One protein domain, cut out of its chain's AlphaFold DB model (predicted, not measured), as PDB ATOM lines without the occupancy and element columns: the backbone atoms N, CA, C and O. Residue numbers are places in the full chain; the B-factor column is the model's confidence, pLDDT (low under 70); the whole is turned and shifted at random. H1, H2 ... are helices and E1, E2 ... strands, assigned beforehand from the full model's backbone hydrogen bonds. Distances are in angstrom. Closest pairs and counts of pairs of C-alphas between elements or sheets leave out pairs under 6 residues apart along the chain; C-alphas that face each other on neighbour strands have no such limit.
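AT A GLANCE: This is residues 1067 to 1138 and 1154 to 1214 of the 1218 residues of the protein "Alpha/beta hydrolase family protein" of Planctomycetes bacterium CA13 (UniProt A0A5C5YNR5). A long, twisted sheet, E3 E2 E5 E6, has the small sheet E1 E4 over part of one face as a lopsided sandwich, and near the end where E5 begins and E6 ends two long helices, H1 and H2, pack on opposite faces. The long hairpin of E5 and E6 runs lengthwise through the domain, and little H3 packs on H1. The printed part has 133 residues, with three named helices and six named strands in the order E1 E2 E3 E4 H1 H2 E5 E6 H3. Both sheets are antiparallel, and the class is mixed, helices and strands. The whole is compact, with a radius of gyration of the C-alphas of 15.9 A, yet elongated, spanning 52 by 33 by 23 A.

HOW THE PARTS SIT: Residues 1073 to 1074 make a short parallel pairing with residues 1205 to 1206 of E6, residues 1197 to 1208. E1, residues 1079 to 1085, is antiparallel to E4, residues 1114 to 1118, with N 1082 and O 1115 2.9 A apart. E2, residues 1089 to 1097, and E3, residues 1106 to 1110, form a hairpin, with N 1094 and O 1108 at 2.8 A. E2 is also antiparallel to E5, residues 1180 to 1192, with N 1093 and O 1189 at 2.8 A. E5 and E6 form a hairpin, with N 1186 and O 1202 at 2.8 A. The two sheets make a sandwich, two sheets face to face, with their strands at 29 degrees. H1, residues 1119 to 1138, stands up from the larger sheet at a height of 9.0 A; Ile 1123 and Leu 1208 have its closest C-alphas to E6, 6.3 A apart. H2, residues 1154 to 1173, is on the opposite face, giving three layers, helices on both faces of a sheet; its closest C-alphas to E5 are those of Ala 1162 and Ile 1180, 5.7 A apart. H3, residues 1210 to 1213, touches residues 1123 to 1131 of H1, the closest C-alphas being those of Ala 1127 and Ala 1212, 6.3 A apart. In H1 and H2 every O i to N i+4 pair is within hydrogen-bond range; H3 is too short for one.

IN THESE COORDINATES: E1 begins at C-alpha 1079 (151.779, 172.077, 110.216) and is 19.8 A long; E2 is 22.5 A, E3 and E4 13.3 A each. H1 is 28.7 A and H2 28.5 A long. E5 is 38.3 A, E6 32.7 A and H3 5.8 A, ending at C-alpha 1213 (141.344, 184.301, 97.041).

THE WHOLE: The C-alphas farthest apart, of Val 1156 and Asp 1194, are 51.9 A apart. Residues 1139 to 1153 are not printed; C-alphas 1138 and 1154 are 7.1 A apart across this cut. Of the links printed whole, none is long. Mean pLDDT of the printed part is 76.9; 30 residues are under 70, among them 1067 to 1077 and 1154 to 1160.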
ATOM      1  N   PRO A1067     162.860 183.460 121.541       55.62
ATOM      2  CA  PRO A1067     162.450 182.590 120.444       55.62
ATOM      3  C   PRO A1067     163.661 181.772 119.971       55.62
ATOM      4  O   PRO A1067     164.774 182.292 119.912       55.62
ATOM      5  N   ILE A1068     163.452 180.518 119.573       62.72
ATOM      6  CA  ILE A1068     164.537 179.625 119.111       62.72
ATOM      7  C   ILE A1068     164.752 179.747 117.575       62.72
ATOM      8  O   ILE A1068     165.370 178.903 116.935       62.72
ATOM      9  N   LEU A1069     164.211 180.795 116.935       50.97
ATOM     10  CA  LEU A1069     163.872 180.760 115.506       50.97
ATOM     11  C   LEU A1069     164.559 181.807 114.614       50.97
ATOM     12  O   LEU A1069     164.471 183.015 114.825       50.97
ATOM     13  N   THR A1070     165.127 181.293 113.521       48.31
ATOM     14  CA  THR A1070     165.352 181.960 112.226       48.31
ATOM     15  C   THR A1070     164.030 182.548 111.683       48.31
ATOM     16  O   THR A1070     162.973 181.994 111.994       48.31
ATOM     17  N   PRO A1071     164.024 183.629 110.866       47.88
ATOM     18  CA  PRO A1071     162.804 184.154 110.234       47.88
ATOM     19  C   PRO A1071     161.953 183.053 109.583       47.88
ATOM     20  O   PRO A1071     162.380 182.394 108.637       47.88
ATOM     21  N   MET A1072     160.748 182.848 110.120       59.78
ATOM     22  CA  MET A1072     159.901 181.712 109.764       59.78
ATOM     23  C   MET A1072     159.080 181.987 108.501       59.78
ATOM     24  O   MET A1072     158.368 182.990 108.413       59.78
ATOM     25  N   LEU A1073     159.135 181.033 107.573       60.56
ATOM     26  CA  LEU A1073     158.236 180.913 106.432       60.56
ATOM     27  C   LEU A1073     157.132 179.900 106.745       60.56
ATOM     28  O   LEU A1073     157.411 178.785 107.184       60.56
ATOM     29  N   LEU A1074     155.882 180.293 106.506       69.19
ATOM     30  CA  LEU A1074     154.733 179.391 106.538       69.19
ATOM     31  C   LEU A1074     154.436 178.893 105.118       69.19
ATOM     32  O   LEU A1074     153.808 179.603 104.334       69.19
ATOM     33  N   ASP A1075     154.899 177.681 104.804       62.53
ATOM     34  CA  ASP A1075     154.514 176.943 103.595       62.53
ATOM     35  C   ASP A1075     153.050 176.483 103.711       62.53
ATOM     36  O   ASP A1075     152.615 176.002 104.761       62.53
ATOM     37  N   ALA A1076     152.286 176.610 102.626       59.03
ATOM     38  CA  ALA A1076     150.887 176.210 102.558       59.03
ATOM     39  C   ALA A1076     150.663 174.696 102.753       59.03
ATOM     40  O   ALA A1076     149.538 174.283 103.034       59.03
ATOM     41  N   ALA A1077     151.704 173.865 102.631       57.66
ATOM     42  CA  ALA A1077     151.626 172.415 102.788       57.66
ATOM     43  C   ALA A1077     152.179 171.903 104.138       57.66
ATOM     44  O   ALA A1077     153.238 171.279 104.187       57.66
ATOM     45  N   GLY A1078     151.431 172.071 105.238       76.94
ATOM     46  CA  GLY A1078     151.687 171.308 106.471       76.94
ATOM     47  C   GLY A1078     151.270 171.968 107.784       76.94
ATOM     48  O   GLY A1078     150.433 172.868 107.828       76.94
ATOM     49  N   THR A1079     151.876 171.490 108.873       76.50
ATOM     50  CA  THR A1079     151.779 172.077 110.216       76.50
ATOM     51  C   THR A1079     153.117 172.683 110.615       76.50
ATOM     52  O   THR A1079     154.117 171.966 110.678       76.50
ATOM     53  N   SER A1080     153.142 173.972 110.937       80.44
ATOM     54  CA  SER A1080     154.353 174.668 111.388       80.44
ATOM     55  C   SER A1080     154.376 174.775 112.913       80.44
ATOM     56  O   SER A1080     153.353 175.059 113.535       80.44
ATOM     57  N   GLN A1081     155.538 174.548 113.529       83.88
ATOM     58  CA  GLN A1081     155.699 174.575 114.984       83.88
ATOM     59  C   GLN A1081     156.523 175.795 115.419       83.88
ATOM     60  O   GLN A1081     157.607 176.038 114.895       83.88
ATOM     61  N   LEU A1082     155.999 176.549 116.384       81.88
ATOM     62  CA  LEU A1082     156.650 177.691 117.017       81.88
ATOM     63  C   LEU A1082     157.052 177.328 118.447       81.88
ATOM     64  O   LEU A1082     156.176 177.119 119.286       81.88
ATOM     65  N   ASP A1083     158.354 177.312 118.727       85.38
ATOM     66  CA  ASP A1083     158.899 177.017 120.052       85.38
ATOM     67  C   ASP A1083     159.485 178.284 120.697       85.38
ATOM     68  O   ASP A1083     160.396 178.922 120.157       85.38
ATOM     69  N   TYR A1084     158.958 178.632 121.872       83.81
ATOM     70  CA  TYR A1084     159.433 179.713 122.735       83.81
ATOM     71  C   TYR A1084     159.962 179.145 124.047       83.81
ATOM     72  O   TYR A1084     159.308 178.292 124.644       83.81
ATOM     73  N   GLU A1085     161.084 179.668 124.538       83.75
ATOM     74  CA  GLU A1085     161.651 179.245 125.819       83.75
ATOM     75  C   GLU A1085     161.737 180.402 126.822       83.75
ATOM     76  O   GLU A1085     162.250 181.492 126.549       83.75
ATOM     77  N   CYS A1086     161.188 180.143 128.006       83.50
ATOM     78  CA  CYS A1086     161.267 180.961 129.205       83.50
ATOM     79  C   CYS A1086     161.245 180.006 130.418       83.50
ATOM     80  O   CYS A1086     160.167 179.534 130.790       83.50
ATOM     81  N   PRO A1087     162.401 179.679 131.031       75.56
ATOM     82  CA  PRO A1087     162.509 178.596 132.023       75.56
ATOM     83  C   PRO A1087     161.612 178.713 133.270       75.56
ATOM     84  O   PRO A1087     161.448 177.739 133.998       75.56
ATOM     85  N   THR A1088     161.033 179.888 133.527       80.62
ATOM     86  CA  THR A1088     160.172 180.191 134.683       80.62
ATOM     87  C   THR A1088     158.686 180.362 134.329       80.62
ATOM     88  O   THR A1088     157.872 180.641 135.213       80.62
ATOM     89  N   ALA A1089     158.300 180.209 133.057       84.94
ATOM     90  CA  ALA A1089     156.920 180.387 132.609       84.94
ATOM     91  C   ALA A1089     156.074 179.114 132.785       84.94
ATOM     92  O   ALA A1089     156.439 178.036 132.322       84.94
ATOM     93  N   THR A1090     154.900 179.257 133.407       85.62
ATOM     94  CA  THR A1090     153.929 178.172 133.642       85.62
ATOM     95  C   THR A1090     152.798 178.139 132.609       85.62
ATOM     96  O   THR A1090     152.146 177.113 132.438       85.62
ATOM     97  N   GLU A1091     152.553 179.251 131.910       90.50
ATOM     98  CA  GLU A1091     151.672 179.314 130.738       90.50
ATOM     99  C   GLU A1091     152.263 180.277 129.698       90.50
ATOM    100  O   GLU A1091     152.693 181.382 130.035       90.50
ATOM    101  N   TYR A1092     152.224 179.873 128.428       92.75
ATOM    102  CA  TYR A1092     152.518 180.703 127.265       92.75
ATOM    103  C   TYR A1092     151.236 180.901 126.447       92.75
ATOM    104  O   TYR A1092     150.463 179.961 126.251       92.75
ATOM    105  N   ARG A1093     151.025 182.106 125.909       90.94
ATOM    106  CA  ARG A1093     149.911 182.448 125.013       90.94
ATOM    107  C   ARG A1093     150.400 183.146 123.755       90.94
ATOM    108  O   ARG A1093     150.927 184.254 123.827       90.94
ATOM    109  N   LEU A1094     150.142 182.535 122.607       90.00
ATOM    110  CA  LEU A1094     150.446 183.082 121.292       90.00
ATOM    111  C   LEU A1094     149.211 183.795 120.727       90.00
ATOM    112  O   LEU A1094     148.220 183.142 120.404       90.00
ATOM    113  N   GLN A1095     149.255 185.120 120.596       89.75
ATOM    114  CA  GLN A1095     148.239 185.905 119.885       89.75
ATOM    115  C   GLN A1095     148.720 186.246 118.477       89.75
ATOM    116  O   GLN A1095     149.743 186.907 118.310       89.75
ATOM    117  N   ILE A1096     147.943 185.851 117.470       86.94
ATOM    118  CA  ILE A1096     148.247 186.098 116.060       86.94
ATOM    119  C   ILE A1096     147.287 187.170 115.521       86.94
ATOM    120  O   ILE A1096     146.066 187.008 115.600       86.94
ATOM    121  N   ARG A1097     147.825 188.270 114.983       84.12
ATOM    122  CA  ARG A1097     147.082 189.453 114.506       84.12
ATOM    123  C   ARG A1097     147.492 189.827 113.082       84.12
ATOM    124  O   ARG A1097     148.628 190.244 112.850       84.12
ATOM    125  N   CYS A1098     146.560 189.743 112.135       81.50
ATOM    126  CA  CYS A1098     146.749 190.351 110.816       81.50
ATOM    127  C   CYS A1098     146.579 191.875 110.945       81.50
ATOM    128  O   CYS A1098     145.551 192.291 111.468       81.50
ATOM    129  N   PRO A1099     147.515 192.721 110.464       70.88
ATOM    130  CA  PRO A1099     147.402 194.181 110.568       70.88
ATOM    131  C   PRO A1099     146.113 194.765 109.972       70.88
ATOM    132  O   PRO A1099     145.660 195.821 110.401       70.88
ATOM    133  N   VAL A1100     145.525 194.073 108.990       70.31
ATOM    134  CA  VAL A1100     144.311 194.504 108.280       70.31
ATOM    135  C   VAL A1100     143.023 194.162 109.056       70.31
ATOM    136  O   VAL A1100     141.972 194.734 108.791       70.31
ATOM    137  N   ALA A1101     143.093 193.266 110.049       64.81
ATOM    138  CA  ALA A1101     141.974 192.917 110.920       64.81
ATOM    139  C   ALA A1101     142.218 193.455 112.337       64.81
ATOM    140  O   ALA A1101     143.184 193.084 112.998       64.81
ATOM    141  N   LYS A1102     141.307 194.288 112.858       61.19
ATOM    142  CA  LYS A1102     141.426 194.873 114.213       61.19
ATOM    143  C   LYS A1102     141.314 193.842 115.360       61.19
ATOM    144  O   LYS A1102     141.446 194.212 116.523       61.19
ATOM    145  N   SER A1103     141.079 192.565 115.053       71.38
ATOM    146  CA  SER A1103     140.899 191.452 115.993       71.38
ATOM    147  C   SER A1103     142.038 190.417 115.925       71.38
ATOM    148  O   SER A1103     142.761 190.306 114.935       71.38
ATOM    149  N   ASN A1104     142.202 189.621 116.989       75.19
ATOM    150  CA  ASN A1104     143.089 188.451 116.963       75.19
ATOM    151  C   ASN A1104     142.513 187.389 116.003       75.19
ATOM    152  O   ASN A1104     141.370 186.975 116.183       75.19
ATOM    153  N   LEU A1105     143.308 186.897 115.047       79.38
ATOM    154  CA  LEU A1105     142.913 185.805 114.143       79.38
ATOM    155  C   LEU A1105     142.845 184.453 114.862       79.38
ATOM    156  O   LEU A1105     141.960 183.639 114.607       79.38
ATOM    157  N   LYS A1106     143.818 184.205 115.743       86.88
ATOM    158  CA  LYS A1106     143.926 182.986 116.549       86.88
ATOM    159  C   LYS A1106     144.642 183.335 117.853       86.88
ATOM    160  O   LYS A1106     145.560 184.157 117.860       86.88
ATOM    161  N   THR A1107     144.208 182.729 118.952       88.19
ATOM    162  CA  THR A1107     144.969 182.697 120.207       88.19
ATOM    163  C   THR A1107     145.191 181.237 120.563       88.19
ATOM    164  O   THR A1107     144.233 180.468 120.567       88.19
ATOM    165  N   LEU A1108     146.437 180.858 120.827       90.75
ATOM    166  CA  LEU A1108     146.816 179.521 121.283       90.75
ATOM    167  C   LEU A1108     147.404 179.628 122.694       90.75
ATOM    168  O   LEU A1108     148.096 180.601 122.987       90.75
ATOM    169  N   SER A1109     147.165 178.627 123.541       90.50
ATOM    170  CA  SER A1109     147.823 178.466 124.847       90.50
ATOM    171  C   SER A1109     148.682 177.203 124.836       90.50
ATOM    172  O   SER A1109     148.282 176.197 124.256       90.50
ATOM    173  N   SER A1110     149.838 177.245 125.496       92.31
ATOM    174  CA  SER A1110     150.729 176.096 125.669       92.31
ATOM    175  C   SER A1110     151.430 176.157 127.023       92.31
ATOM    176  O   SER A1110     151.895 177.217 127.438       92.31
ATOM    177  N   ALA A1111     151.530 175.020 127.711       87.69
ATOM    178  CA  ALA A1111     152.311 174.901 128.946       87.69
ATOM    179  C   ALA A1111     153.817 174.702 128.675       87.69
ATOM    180  O   ALA A1111     154.629 174.898 129.569       87.69
ATOM    181  N   SER A1112     154.196 174.319 127.450       89.31
ATOM    182  CA  SER A1112     155.575 173.975 127.069       89.31
ATOM    183  C   SER A1112     156.254 175.016 126.175       89.31
ATOM    184  O   SER A1112     157.343 174.758 125.673       89.31
ATOM    185  N   GLY A1113     155.591 176.143 125.894       90.06
ATOM    186  CA  GLY A1113     156.063 177.159 124.943       90.06
ATOM    187  C   GLY A1113     156.016 176.736 123.469       90.06
ATOM    188  O   GLY A1113     156.267 177.564 122.595       90.06
ATOM    189  N   LYS A1114     155.650 175.479 123.185       89.75
ATOM    190  CA  LYS A1114     155.508 174.914 121.836       89.75
ATOM    191  C   LYS A1114     154.080 175.100 121.326       89.75
ATOM    192  O   LYS A1114     153.131 174.707 122.010       89.75
ATOM    193  N   PHE A1115     153.920 175.657 120.129       91.38
ATOM    194  CA  PHE A1115     152.628 175.909 119.488       91.38
ATOM    195  C   PHE A1115     152.603 175.344 118.066       91.38
ATOM    196  O   PHE A1115     153.380 175.773 117.217       91.38
ATOM    197  N   THR A1116     151.666 174.443 117.776       87.75
ATOM    198  CA  THR A1116     151.426 173.962 116.408       87.75
ATOM    199  C   THR A1116     150.389 174.841 115.713       87.75
ATOM    200  O   THR A1116     149.270 175.012 116.204       87.75
ATOM    201  N   ILE A1117     150.746 175.383 114.551       87.31
ATOM    202  CA  ILE A1117     149.836 176.064 113.631       87.31
ATOM    203  C   ILE A1117     149.486 175.084 112.506       87.31
ATOM    204  O   ILE A1117     150.365 174.591 111.804       87.31
ATOM    205  N   ASP A1118     148.193 174.812 112.345       87.25
ATOM    206  CA  ASP A1118     147.623 174.278 111.106       87.25
ATOM    207  C   ASP A1118     147.712 175.385 110.048       87.25
ATOM    208  O   ASP A1118     147.037 176.414 110.170       87.25
ATOM    209  N   THR A1119     148.633 175.238 109.094       81.88
ATOM    210  CA  THR A1119     148.964 176.321 108.166       81.88
ATOM    211  C   THR A1119     147.876 176.542 107.105       81.88
ATOM    212  O   THR A1119     147.532 177.706 106.900       81.88
ATOM    213  N   PRO A1120     147.244 175.509 106.507       82.62
ATOM    214  CA  PRO A1120     146.035 175.673 105.694       82.62
ATOM    215  C   PRO A1120     144.897 176.424 106.407       82.62
ATOM    216  O   PRO A1120     144.432 177.448 105.906       82.62
ATOM    217  N   GLU A1121     144.488 175.987 107.607       82.94
ATOM    218  CA  GLU A1121     143.388 176.622 108.360       82.94
ATOM    219  C   GLU A1121     143.711 178.075 108.749       82.94
ATOM    220  O   GLU A1121     142.826 178.928 108.875       82.94
ATOM    221  N   PHE A1122     144.998 178.377 108.925       82.62
ATOM    222  CA  PHE A1122     145.484 179.721 109.192       82.62
ATOM    223  C   PHE A1122     145.527 180.609 107.936       82.62
ATOM    224  O   PHE A1122     145.075 181.755 108.003       82.62
ATOM    225  N   ILE A1123     146.005 180.097 106.797       82.12
ATOM    226  CA  ILE A1123     146.055 180.808 105.507       82.12
ATOM    227  C   ILE A1123     144.654 181.256 105.083       82.12
ATOM    228  O   ILE A1123     144.464 182.443 104.807       82.12
ATOM    229  N   ASP A1124     143.661 180.366 105.144       82.19
ATOM    230  CA  ASP A1124     142.264 180.699 104.836       82.19
ATOM    231  C   ASP A1124     141.736 181.824 105.744       82.19
ATOM    232  O   ASP A1124     141.062 182.753 105.289       82.19
ATOM    233  N   LYS A1125     142.079 181.802 107.039       81.94
ATOM    234  CA  LYS A1125     141.670 182.839 108.002       81.94
ATOM    235  C   LYS A1125     142.350 184.187 107.769       81.94
ATOM    236  O   LYS A1125     141.718 185.219 108.024       81.94
ATOM    237  N   VAL A1126     143.589 184.211 107.274       80.56
ATOM    238  CA  VAL A1126     144.241 185.450 106.821       80.56
ATOM    239  C   VAL A1126     143.556 185.954 105.546       80.56
ATOM    240  O   VAL A1126     143.086 187.092 105.538       80.56
ATOM    241  N   ALA A1127     143.406 185.107 104.520       81.75
ATOM    242  CA  ALA A1127     142.822 185.467 103.226       81.75
ATOM    243  C   ALA A1127     141.389 186.019 103.356       81.75
ATOM    244  O   ALA A1127     141.116 187.136 102.913       81.75
ATOM    245  N   GLN A1128     140.501 185.324 104.080       81.88
ATOM    246  CA  GLN A1128     139.143 185.806 104.377       81.88
ATOM    247  C   GLN A1128     139.123 187.158 105.106       81.88
ATOM    248  O   GLN A1128     138.171 187.926 104.972       81.88
ATOM    249  N   SER A1129     140.136 187.447 105.923       78.62
ATOM    250  CA  SER A1129     140.201 188.696 106.688       78.62
ATOM    251  C   SER A1129     140.720 189.857 105.841       78.62
ATOM    252  O   SER A1129     140.245 190.979 106.004       78.62
ATOM    253  N   CYS A1130     141.611 189.588 104.885       78.38
ATOM    254  CA  CYS A1130     141.995 190.545 103.849       78.38
ATOM    255  C   CYS A1130     140.834 190.836 102.884       78.38
ATOM    256  O   CYS A1130     140.593 191.999 102.575       78.38
ATOM    257  N   LEU A1131     140.066 189.813 102.486       78.81
ATOM    258  CA  LEU A1131     138.851 189.973 101.674       78.81
ATOM    259  C   LEU A1131     137.785 190.817 102.391       78.81
ATOM    260  O   LEU A1131     137.298 191.787 101.819       78.81
ATOM    261  N   ARG A1132     137.474 190.521 103.664       78.12
ATOM    262  CA  ARG A1132     136.540 191.337 104.468       78.12
ATOM    263  C   ARG A1132     136.964 192.804 104.530       78.12
ATOM    264  O   ARG A1132     136.145 193.677 104.270       78.12
ATOM    265  N   ALA A1133     138.241 193.075 104.803       72.31
ATOM    266  CA  ALA A1133     138.744 194.443 104.870       72.31
ATOM    267  C   ALA A1133     138.714 195.178 103.516       72.31
ATOM    268  O   ALA A1133     138.512 196.390 103.500       72.31
ATOM    269  N   ALA A1134     138.869 194.470 102.391       70.12
ATOM    270  CA  ALA A1134     138.672 195.049 101.064       70.12
ATOM    271  C   ALA A1134     137.201 195.448 100.841       70.12
ATOM    272  O   ALA A1134     136.936 196.586 100.467       70.12
ATOM    273  N   SER A1135     136.242 194.575 101.169       70.69
ATOM    274  CA  SER A1135     134.809 194.894 101.053       70.69
ATOM    275  C   SER A1135     134.332 195.976 102.031       70.69
ATOM    276  O   SER A1135     133.457 196.771 101.695       70.69
ATOM    277  N   ASP A1136     134.890 196.038 103.241       69.88
ATOM    278  CA  ASP A1136     134.586 197.113 104.195       69.88
ATOM    279  C   ASP A1136     135.194 198.457 103.743       69.88
ATOM    280  O   ASP A1136     134.602 199.511 103.981       69.88
ATOM    281  N   TYR A1137     136.332 198.432 103.034       64.25
ATOM    282  CA  TYR A1137     136.900 199.605 102.363       64.25
ATOM    283  C   TYR A1137     136.023 200.059 101.187       64.25
ATOM    284  O   TYR A1137     135.713 201.244 101.109       64.25
ATOM    285  N   GLU A1138     135.544 199.147 100.334       63.53
ATOM    286  CA  GLU A1138     134.611 199.460  99.233       63.53
ATOM    287  C   GLU A1138     133.344 200.168  99.733       63.53
ATOM    288  O   GLU A1138     133.037 201.266  99.270       63.53
ATOM    289  N   PRO A1154     139.158 199.289  93.179       53.78
ATOM    290  CA  PRO A1154     139.673 198.519  94.320       53.78
ATOM    291  C   PRO A1154     140.729 197.482  93.907       53.78
ATOM    292  O   PRO A1154     141.743 197.285  94.585       53.78
ATOM    293  N   LEU A1155     140.560 196.908  92.712       57.06
ATOM    294  CA  LEU A1155     141.497 195.986  92.074       57.06
ATOM    295  C   LEU A1155     142.902 196.593  91.862       57.06
ATOM    296  O   LEU A1155     143.902 195.879  91.950       57.06
ATOM    297  N   VAL A1156     143.009 197.901  91.603       67.06
ATOM    298  CA  VAL A1156     144.286 198.620  91.436       67.06
ATOM    299  C   VAL A1156     144.960 198.867  92.787       67.06
ATOM    300  O   VAL A1156     146.180 198.711  92.890       67.06
ATOM    301  N   ALA A1157     144.191 199.184  93.832       59.47
ATOM    302  CA  ALA A1157     144.715 199.304  95.194       59.47
ATOM    303  C   ALA A1157     145.281 197.959  95.689       59.47
ATOM    304  O   ALA A1157     146.430 197.894  96.137       59.47
ATOM    305  N   LEU A1158     144.531 196.868  95.498       63.06
ATOM    306  CA  LEU A1158     144.953 195.515  95.866       63.06
ATOM    307  C   LEU A1158     146.197 195.057  95.077       63.06
ATOM    308  O   LEU A1158     147.141 194.523  95.661       63.06
ATOM    309  N   LYS A1159     146.263 195.345  93.767       69.56
ATOM    310  CA  LYS A1159     147.446 195.059  92.927       69.56
ATOM    311  C   LYS A1159     148.687 195.853  93.360       69.56
ATOM    312  O   LYS A1159     149.788 195.296  93.357       69.56
ATOM    313  N   ARG A1160     148.539 197.119  93.781       67.50
ATOM    314  CA  ARG A1160     149.641 197.914  94.362       67.50
ATOM    315  C   ARG A1160     150.131 197.314  95.682       67.50
ATOM    316  O   ARG A1160     151.336 197.114  95.831       67.50
ATOM    317  N   TYR A1161     149.216 196.965  96.588       72.50
ATOM    318  CA  TYR A1161     149.547 196.323  97.863       72.50
ATOM    319  C   TYR A1161     150.306 195.002  97.658       72.50
ATOM    320  O   TYR A1161     151.408 194.832  98.179       72.50
ATOM    321  N   ALA A1162     149.786 194.099  96.819       72.06
ATOM    322  CA  ALA A1162     150.427 192.815  96.531       72.06
ATOM    323  C   ALA A1162     151.832 192.970  95.913       72.06
ATOM    324  O   ALA A1162     152.739 192.200  96.231       72.06
ATOM    325  N   SER A1163     152.043 193.983  95.064       72.94
ATOM    326  CA  SER A1163     153.365 194.310  94.509       72.94
ATOM    327  C   SER A1163     154.352 194.753  95.599       72.94
ATOM    328  O   SER A1163     155.453 194.207  95.701       72.94
ATOM    329  N   MET A1164     153.933 195.682  96.465       73.56
ATOM    330  CA  MET A1164     154.736 196.181  97.588       73.56
ATOM    331  C   MET A1164     155.142 195.048  98.542       73.56
ATOM    332  O   MET A1164     156.316 194.926  98.898       73.56
ATOM    333  N   MET A1165     154.205 194.167  98.900       74.81
ATOM    334  CA  MET A1165     154.493 193.055  99.806       74.81
ATOM    335  C   MET A1165     155.429 192.008  99.187       74.81
ATOM    336  O   MET A1165     156.318 191.512  99.880       74.81
ATOM    337  N   ARG A1166     155.321 191.714  97.880       77.75
ATOM    338  CA  ARG A1166     156.287 190.839  97.177       77.75
ATOM    339  C   ARG A1166     157.714 191.400  97.217       77.75
ATOM    340  O   ARG A1166     158.662 190.631  97.367       77.75
ATOM    341  N   GLN A1167     157.878 192.723  97.146       69.50
ATOM    342  CA  GLN A1167     159.183 193.381  97.304       69.50
ATOM    343  C   GLN A1167     159.684 193.408  98.759       69.50
ATOM    344  O   GLN A1167     160.894 193.457  98.981       69.50
ATOM    345  N   ALA A1168     158.791 193.398  99.752       64.00
ATOM    346  CA  ALA A1168     159.165 193.257 101.160       64.00
ATOM    347  C   ALA A1168     159.640 191.825 101.460       64.00
ATOM    348  O   ALA A1168     160.762 191.647 101.927       64.00
ATOM    349  N   TYR A1169     158.847 190.815 101.083       70.25
ATOM    350  CA  TYR A1169     159.192 189.393 101.206       70.25
ATOM    351  C   TYR A1169     160.569 189.101 100.602       70.25
ATOM    352  O   TYR A1169     161.456 188.621 101.302       70.25
ATOM    353  N   LYS A1170     160.796 189.497  99.341       75.81
ATOM    354  CA  LYS A1170     162.059 189.229  98.636       75.81
ATOM    355  C   LYS A1170     163.290 189.874  99.277       75.81
ATOM    356  O   LYS A1170     164.387 189.343  99.133       75.81
ATOM    357  N   ARG A1171     163.129 190.989  99.996       66.69
ATOM    358  CA  ARG A1171     164.221 191.611 100.764       66.69
ATOM    359  C   ARG A1171     164.542 190.863 102.060       66.69
ATOM    360  O   ARG A1171     165.687 190.906 102.490       66.69
ATOM    361  N   VAL A1172     163.566 190.180 102.660       64.50
ATOM    362  CA  VAL A1172     163.732 189.437 103.922       64.50
ATOM    363  C   VAL A1172     164.168 187.986 103.688       64.50
ATOM    364  O   VAL A1172     164.984 187.472 104.445       64.50
ATOM    365  N   THR A1173     163.656 187.327 102.645       72.00
ATOM    366  CA  THR A1173     163.904 185.898 102.370       72.00
ATOM    367  C   THR A1173     164.937 185.654 101.267       72.00
ATOM    368  O   THR A1173     165.465 184.553 101.157       72.00
ATOM    369  N   GLY A1174     165.200 186.648 100.410       80.38
ATOM    370  CA  GLY A1174     165.946 186.490  99.153       80.38
ATOM    371  C   GLY A1174     165.128 185.870  98.006       80.38
ATOM    372  O   GLY A1174     165.496 186.000  96.835       80.38
ATOM    373  N   GLU A1175     163.990 185.247  98.310       78.31
ATOM    374  CA  GLU A1175     163.166 184.494  97.366       78.31
ATOM    375  C   GLU A1175     162.032 185.335  96.767       78.31
ATOM    376  O   GLU A1175     161.649 186.384  97.278       78.31
ATOM    377  N   THR A1176     161.457 184.889  95.648       81.50
ATOM    378  CA  THR A1176     160.301 185.570  95.044       81.50
ATOM    379  C   THR A1176     159.029 184.813  95.411       81.50
ATOM    380  O   THR A1176     158.833 183.707  94.921       81.50
ATOM    381  N   ALA A1177     158.190 185.414  96.262       79.50
ATOM    382  CA  ALA A1177     156.912 184.845  96.692       79.50
ATOM    383  C   ALA A1177     156.049 184.389  95.503       79.50
ATOM    384  O   ALA A1177     155.931 185.092  94.493       79.50
ATOM    385  N   THR A1178     155.441 183.216  95.650       77.69
ATOM    386  CA  THR A1178     154.613 182.552  94.637       77.69
ATOM    387  C   THR A1178     153.175 183.078  94.644       77.69
ATOM    388  O   THR A1178     152.550 183.241  93.590       77.69
ATOM    389  N   GLY A1179     152.671 183.399  95.837       82.25
ATOM    390  CA  GLY A1179     151.348 183.929  96.114       82.25
ATOM    391  C   GLY A1179     151.358 185.438  96.361       82.25
ATOM    392  O   GLY A1179     152.021 186.205  95.650       82.25
ATOM    393  N   ILE A1180     150.559 185.886  97.326       82.62
ATOM    394  CA  ILE A1180     150.568 187.249  97.864       82.62
ATOM    395  C   ILE A1180     151.095 187.159  99.302       82.62
ATOM    396  O   ILE A1180     150.365 186.705 100.186       82.62
ATOM    397  N   PRO A1181     152.339 187.586  99.573       81.56
ATOM    398  CA  PRO A1181     152.883 187.512 100.915       81.56
ATOM    399  C   PRO A1181     152.239 188.558 101.825       81.56
ATOM    400  O   PRO A1181     152.081 189.717 101.447       81.56
ATOM    401  N   HIS A1182     151.909 188.160 103.047       85.38
ATOM    402  CA  HIS A1182     151.408 189.035 104.103       85.38
ATOM    403  C   HIS A1182     152.317 188.979 105.330       85.38
ATOM    404  O   HIS A1182     152.832 187.921 105.687       85.38
ATOM    405  N   VAL A1183     152.477 190.122 106.001       83.38
ATOM    406  CA  VAL A1183     153.083 190.193 107.334       83.38
ATOM    407  C   VAL A1183     151.985 190.034 108.374       83.38
ATOM    408  O   VAL A1183     150.992 190.763 108.352       83.38
ATOM    409  N   VAL A1184     152.179 189.104 109.306       85.25
ATOM    410  CA  VAL A1184     151.292 188.891 110.450       85.25
ATOM    411  C   VAL A1184     152.082 189.110 111.737       85.25
ATOM    412  O   VAL A1184     153.183 188.583 111.897       85.25
ATOM    413  N   ASN A1185     151.522 189.894 112.661       84.06
ATOM    414  CA  ASN A1185     152.129 190.132 113.967       84.06
ATOM    415  C   ASN A1185     151.802 188.957 114.898       84.06
ATOM    416  O   ASN A1185     150.633 188.609 115.086       84.06
ATOM    417  N   VAL A1186     152.829 188.365 115.497       85.56
ATOM    418  CA  VAL A1186     152.744 187.215 116.400       85.56
ATOM    419  C   VAL A1186     153.313 187.627 117.753       85.56
ATOM    420  O   VAL A1186     154.514 187.847 117.889       85.56
ATOM    421  N   ASN A1187     152.441 187.748 118.752       86.19
ATOM    422  CA  ASN A1187     152.800 188.158 120.106       86.19
ATOM    423  C   ASN A1187     152.753 186.942 121.035       86.19
ATOM    424  O   ASN A1187     151.665 186.428 121.307       86.19
ATOM    425  N   CYS A1188     153.900 186.495 121.545       88.31
ATOM    426  CA  CYS A1188     153.954 185.475 122.587       88.31
ATOM    427  C   CYS A1188     154.037 186.146 123.963       88.31
ATOM    428  O   CYS A1188     154.996 186.854 124.262       88.31
ATOM    429  N   MET A1189     153.031 185.913 124.802       89.44
ATOM    430  CA  MET A1189     153.015 186.303 126.211       89.44
ATOM    431  C   MET A1189     153.357 185.080 127.058       89.44
ATOM    432  O   MET A1189     152.669 184.068 126.955       89.44
ATOM    433  N   ALA A1190     154.372 185.168 127.908       87.31
ATOM    434  CA  ALA A1190     154.692 184.146 128.898       87.31
ATOM    435  C   ALA A1190     154.370 184.673 130.300       87.31
ATOM    436  O   ALA A1190     154.662 185.830 130.613       87.31
ATOM    437  N   SER A1191     153.775 183.829 131.140       85.44
ATOM    438  CA  SER A1191     153.468 184.139 132.539       85.44
ATOM    439  C   SER A1191     154.016 183.068 133.473       85.44
ATOM    440  O   SER A1191     153.732 181.883 133.286       85.44
ATOM    441  N   GLY A1192     154.786 183.500 134.473       85.00
ATOM    442  CA  GLY A1192     155.265 182.655 135.569       85.00
ATOM    443  C   GLY A1192     154.274 182.570 136.733       85.00
ATOM    444  O   GLY A1192     153.257 183.272 136.754       85.00
ATOM    445  N   ALA A1193     154.599 181.735 137.723       73.31
ATOM    446  CA  ALA A1193     153.766 181.509 138.909       73.31
ATOM    447  C   ALA A1193     153.450 182.808 139.677       73.31
ATOM    448  O   ALA A1193     152.306 183.035 140.072       73.31
ATOM    449  N   ASP A1194     154.430 183.711 139.785       66.56
ATOM    450  CA  ASP A1194     154.327 184.997 140.493       66.56
ATOM    451  C   ASP A1194     153.580 186.085 139.694       66.56
ATOM    452  O   ASP A1194     153.694 187.277 139.968       66.56
ATOM    453  N   ARG A1195     152.813 185.691 138.665       55.19
ATOM    454  CA  ARG A1195     152.013 186.545 137.762       55.19
ATOM    455  C   ARG A1195     152.795 187.547 136.906       55.19
ATOM    456  O   ARG A1195     152.172 188.188 136.055       55.19
ATOM    457  N   ALA A1196     154.115 187.648 137.060       58.16
ATOM    458  CA  ALA A1196     154.991 188.387 136.155       58.16
ATOM    459  C   ALA A1196     154.758 187.951 134.695       58.16
ATOM    460  O   ALA A1196     154.648 186.756 134.402       58.16
ATOM    461  N   ARG A1197     154.662 188.926 133.782       76.88
ATOM    462  CA  ARG A1197     154.402 188.703 132.352       76.88
ATOM    463  C   ARG A1197     155.530 189.269 131.507       76.88
ATOM    464  O   ARG A1197     155.805 190.462 131.578       76.88
ATOM    465  N   SER A1198     156.095 188.439 130.643       74.88
ATOM    466  CA  SER A1198     156.995 188.869 129.571       74.88
ATOM    467  C   SER A1198     156.271 188.720 128.233       74.88
ATOM    468  O   SER A1198     155.529 187.759 128.032       74.88
ATOM    469  N   THR A1199     156.414 189.693 127.331       82.94
ATOM    470  CA  THR A1199     155.743 189.693 126.020       82.94
ATOM    471  C   THR A1199     156.760 189.962 124.924       82.94
ATOM    472  O   THR A1199     157.425 190.993 124.950       82.94
ATOM    473  N   VAL A1200     156.843 189.062 123.945       80.88
ATOM    474  CA  VAL A1200     157.706 189.210 122.769       80.88
ATOM    475  C   VAL A1200     156.836 189.312 121.522       80.88
ATOM    476  O   VAL A1200     155.917 188.512 121.336       80.88
ATOM    477  N   ALA A1201     157.111 190.308 120.682       81.38
ATOM    478  CA  ALA A1201     156.399 190.557 119.434       81.38
ATOM    479  C   ALA A1201     157.297 190.231 118.234       81.38
ATOM    480  O   ALA A1201     158.446 190.669 118.170       81.38
ATOM    481  N   HIS A1202     156.756 189.492 117.269       80.25
ATOM    482  CA  HIS A1202     157.436 189.102 116.037       80.25
ATOM    483  C   HIS A1202     156.577 189.398 114.811       80.25
ATOM    484  O   HIS A1202     155.350 189.459 114.890       80.25
ATOM    485  N   GLN A1203     157.231 189.523 113.660       79.44
ATOM    486  CA  GLN A1203     156.583 189.573 112.354       79.44
ATOM    487  C   GLN A1203     156.913 188.296 111.586       79.44
ATOM    488  O   GLN A1203     158.080 187.947 111.430       79.44
ATOM    489  N   VAL A1204     155.873 187.597 111.135       82.88
ATOM    490  CA  VAL A1204     155.973 186.367 110.340       82.88
ATOM    491  C   VAL A1204     155.451 186.657 108.938       82.88
ATOM    492  O   VAL A1204     154.411 187.303 108.790       82.88
ATOM    493  N   PHE A1205     156.169 186.183 107.918       80.12
ATOM    494  CA  PHE A1205     155.736 186.265 106.526       80.12
ATOM    495  C   PHE A1205     154.965 184.999 106.138       80.12
ATOM    496  O   PHE A1205     155.409 183.878 106.382       80.12
ATOM    497  N   VAL A1206     153.804 185.194 105.518       84.75
ATOM    498  CA  VAL A1206     152.884 184.133 105.089       84.75
ATOM    499  C   VAL A1206     152.643 184.312 103.596       84.75
ATOM    500  O   VAL A1206     152.071 185.332 103.218       84.75
ATOM    501  N   ASP A1207     153.088 183.387 102.742       81.75
ATOM    502  CA  ASP A1207     152.803 183.467 101.301       81.75
ATOM    503  C   ASP A1207     151.413 182.882 101.024       81.75
ATOM    504  O   ASP A1207     151.226 181.667 101.042       81.75
ATOM    505  N   LEU A1208     150.409 183.743 100.827       84.94
ATOM    506  CA  LEU A1208     149.035 183.298 100.587       84.94
ATOM    507  C   LEU A1208     148.908 182.850  99.122       84.94
ATOM    508  O   LEU A1208     148.989 183.708  98.233       84.94
ATOM    509  N   PRO A1209     148.714 181.551  98.821       79.88
ATOM    510  CA  PRO A1209     148.610 181.081  97.444       79.88
ATOM    511  C   PRO A1209     147.407 181.738  96.761       79.88
ATOM    512  O   PRO A1209     146.373 181.958  97.391       79.88
ATOM    513  N   ARG A1210     147.513 182.046  95.461       76.62
ATOM    514  CA  ARG A1210     146.464 182.790  94.729       76.62
ATOM    515  C   ARG A1210     145.079 182.147  94.847       76.62
ATOM    516  O   ARG A1210     144.084 182.844  95.002       76.62
ATOM    517  N   THR A1211     145.045 180.817  94.861       75.62
ATOM    518  CA  THR A1211     143.842 179.996  95.035       75.62
ATOM    519  C   THR A1211     143.061 180.297  96.318       75.62
ATOM    520  O   THR A1211     141.845 180.122  96.317       75.62
ATOM    521  N   ALA A1212     143.703 180.806  97.379       74.69
ATOM    522  CA  ALA A1212     143.043 181.201  98.630       74.69
ATOM    523  C   ALA A1212     142.135 182.444  98.488       74.69
ATOM    524  O   ALA A1212     141.366 182.750  99.397       74.69
ATOM    525  N   PHE A1213     142.200 183.152  97.355       76.50
ATOM    526  CA  PHE A1213     141.344 184.301  97.041       76.50
ATOM    527  C   PHE A1213     140.225 183.987  96.031       76.50
ATOM    528  O   PHE A1213     139.446 184.875  95.690       76.50
ATOM    529  N   GLY A1214     140.109 182.734  95.574       71.81
ATOM    530  CA  GLY A1214     139.118 182.318  94.577       71.81
ATOM    531  C   GLY A1214     139.489 182.677  93.131       71.81
ATOM    532  O   GLY A1214     140.446 183.396  92.858       71.81
TER     533      GLY A1214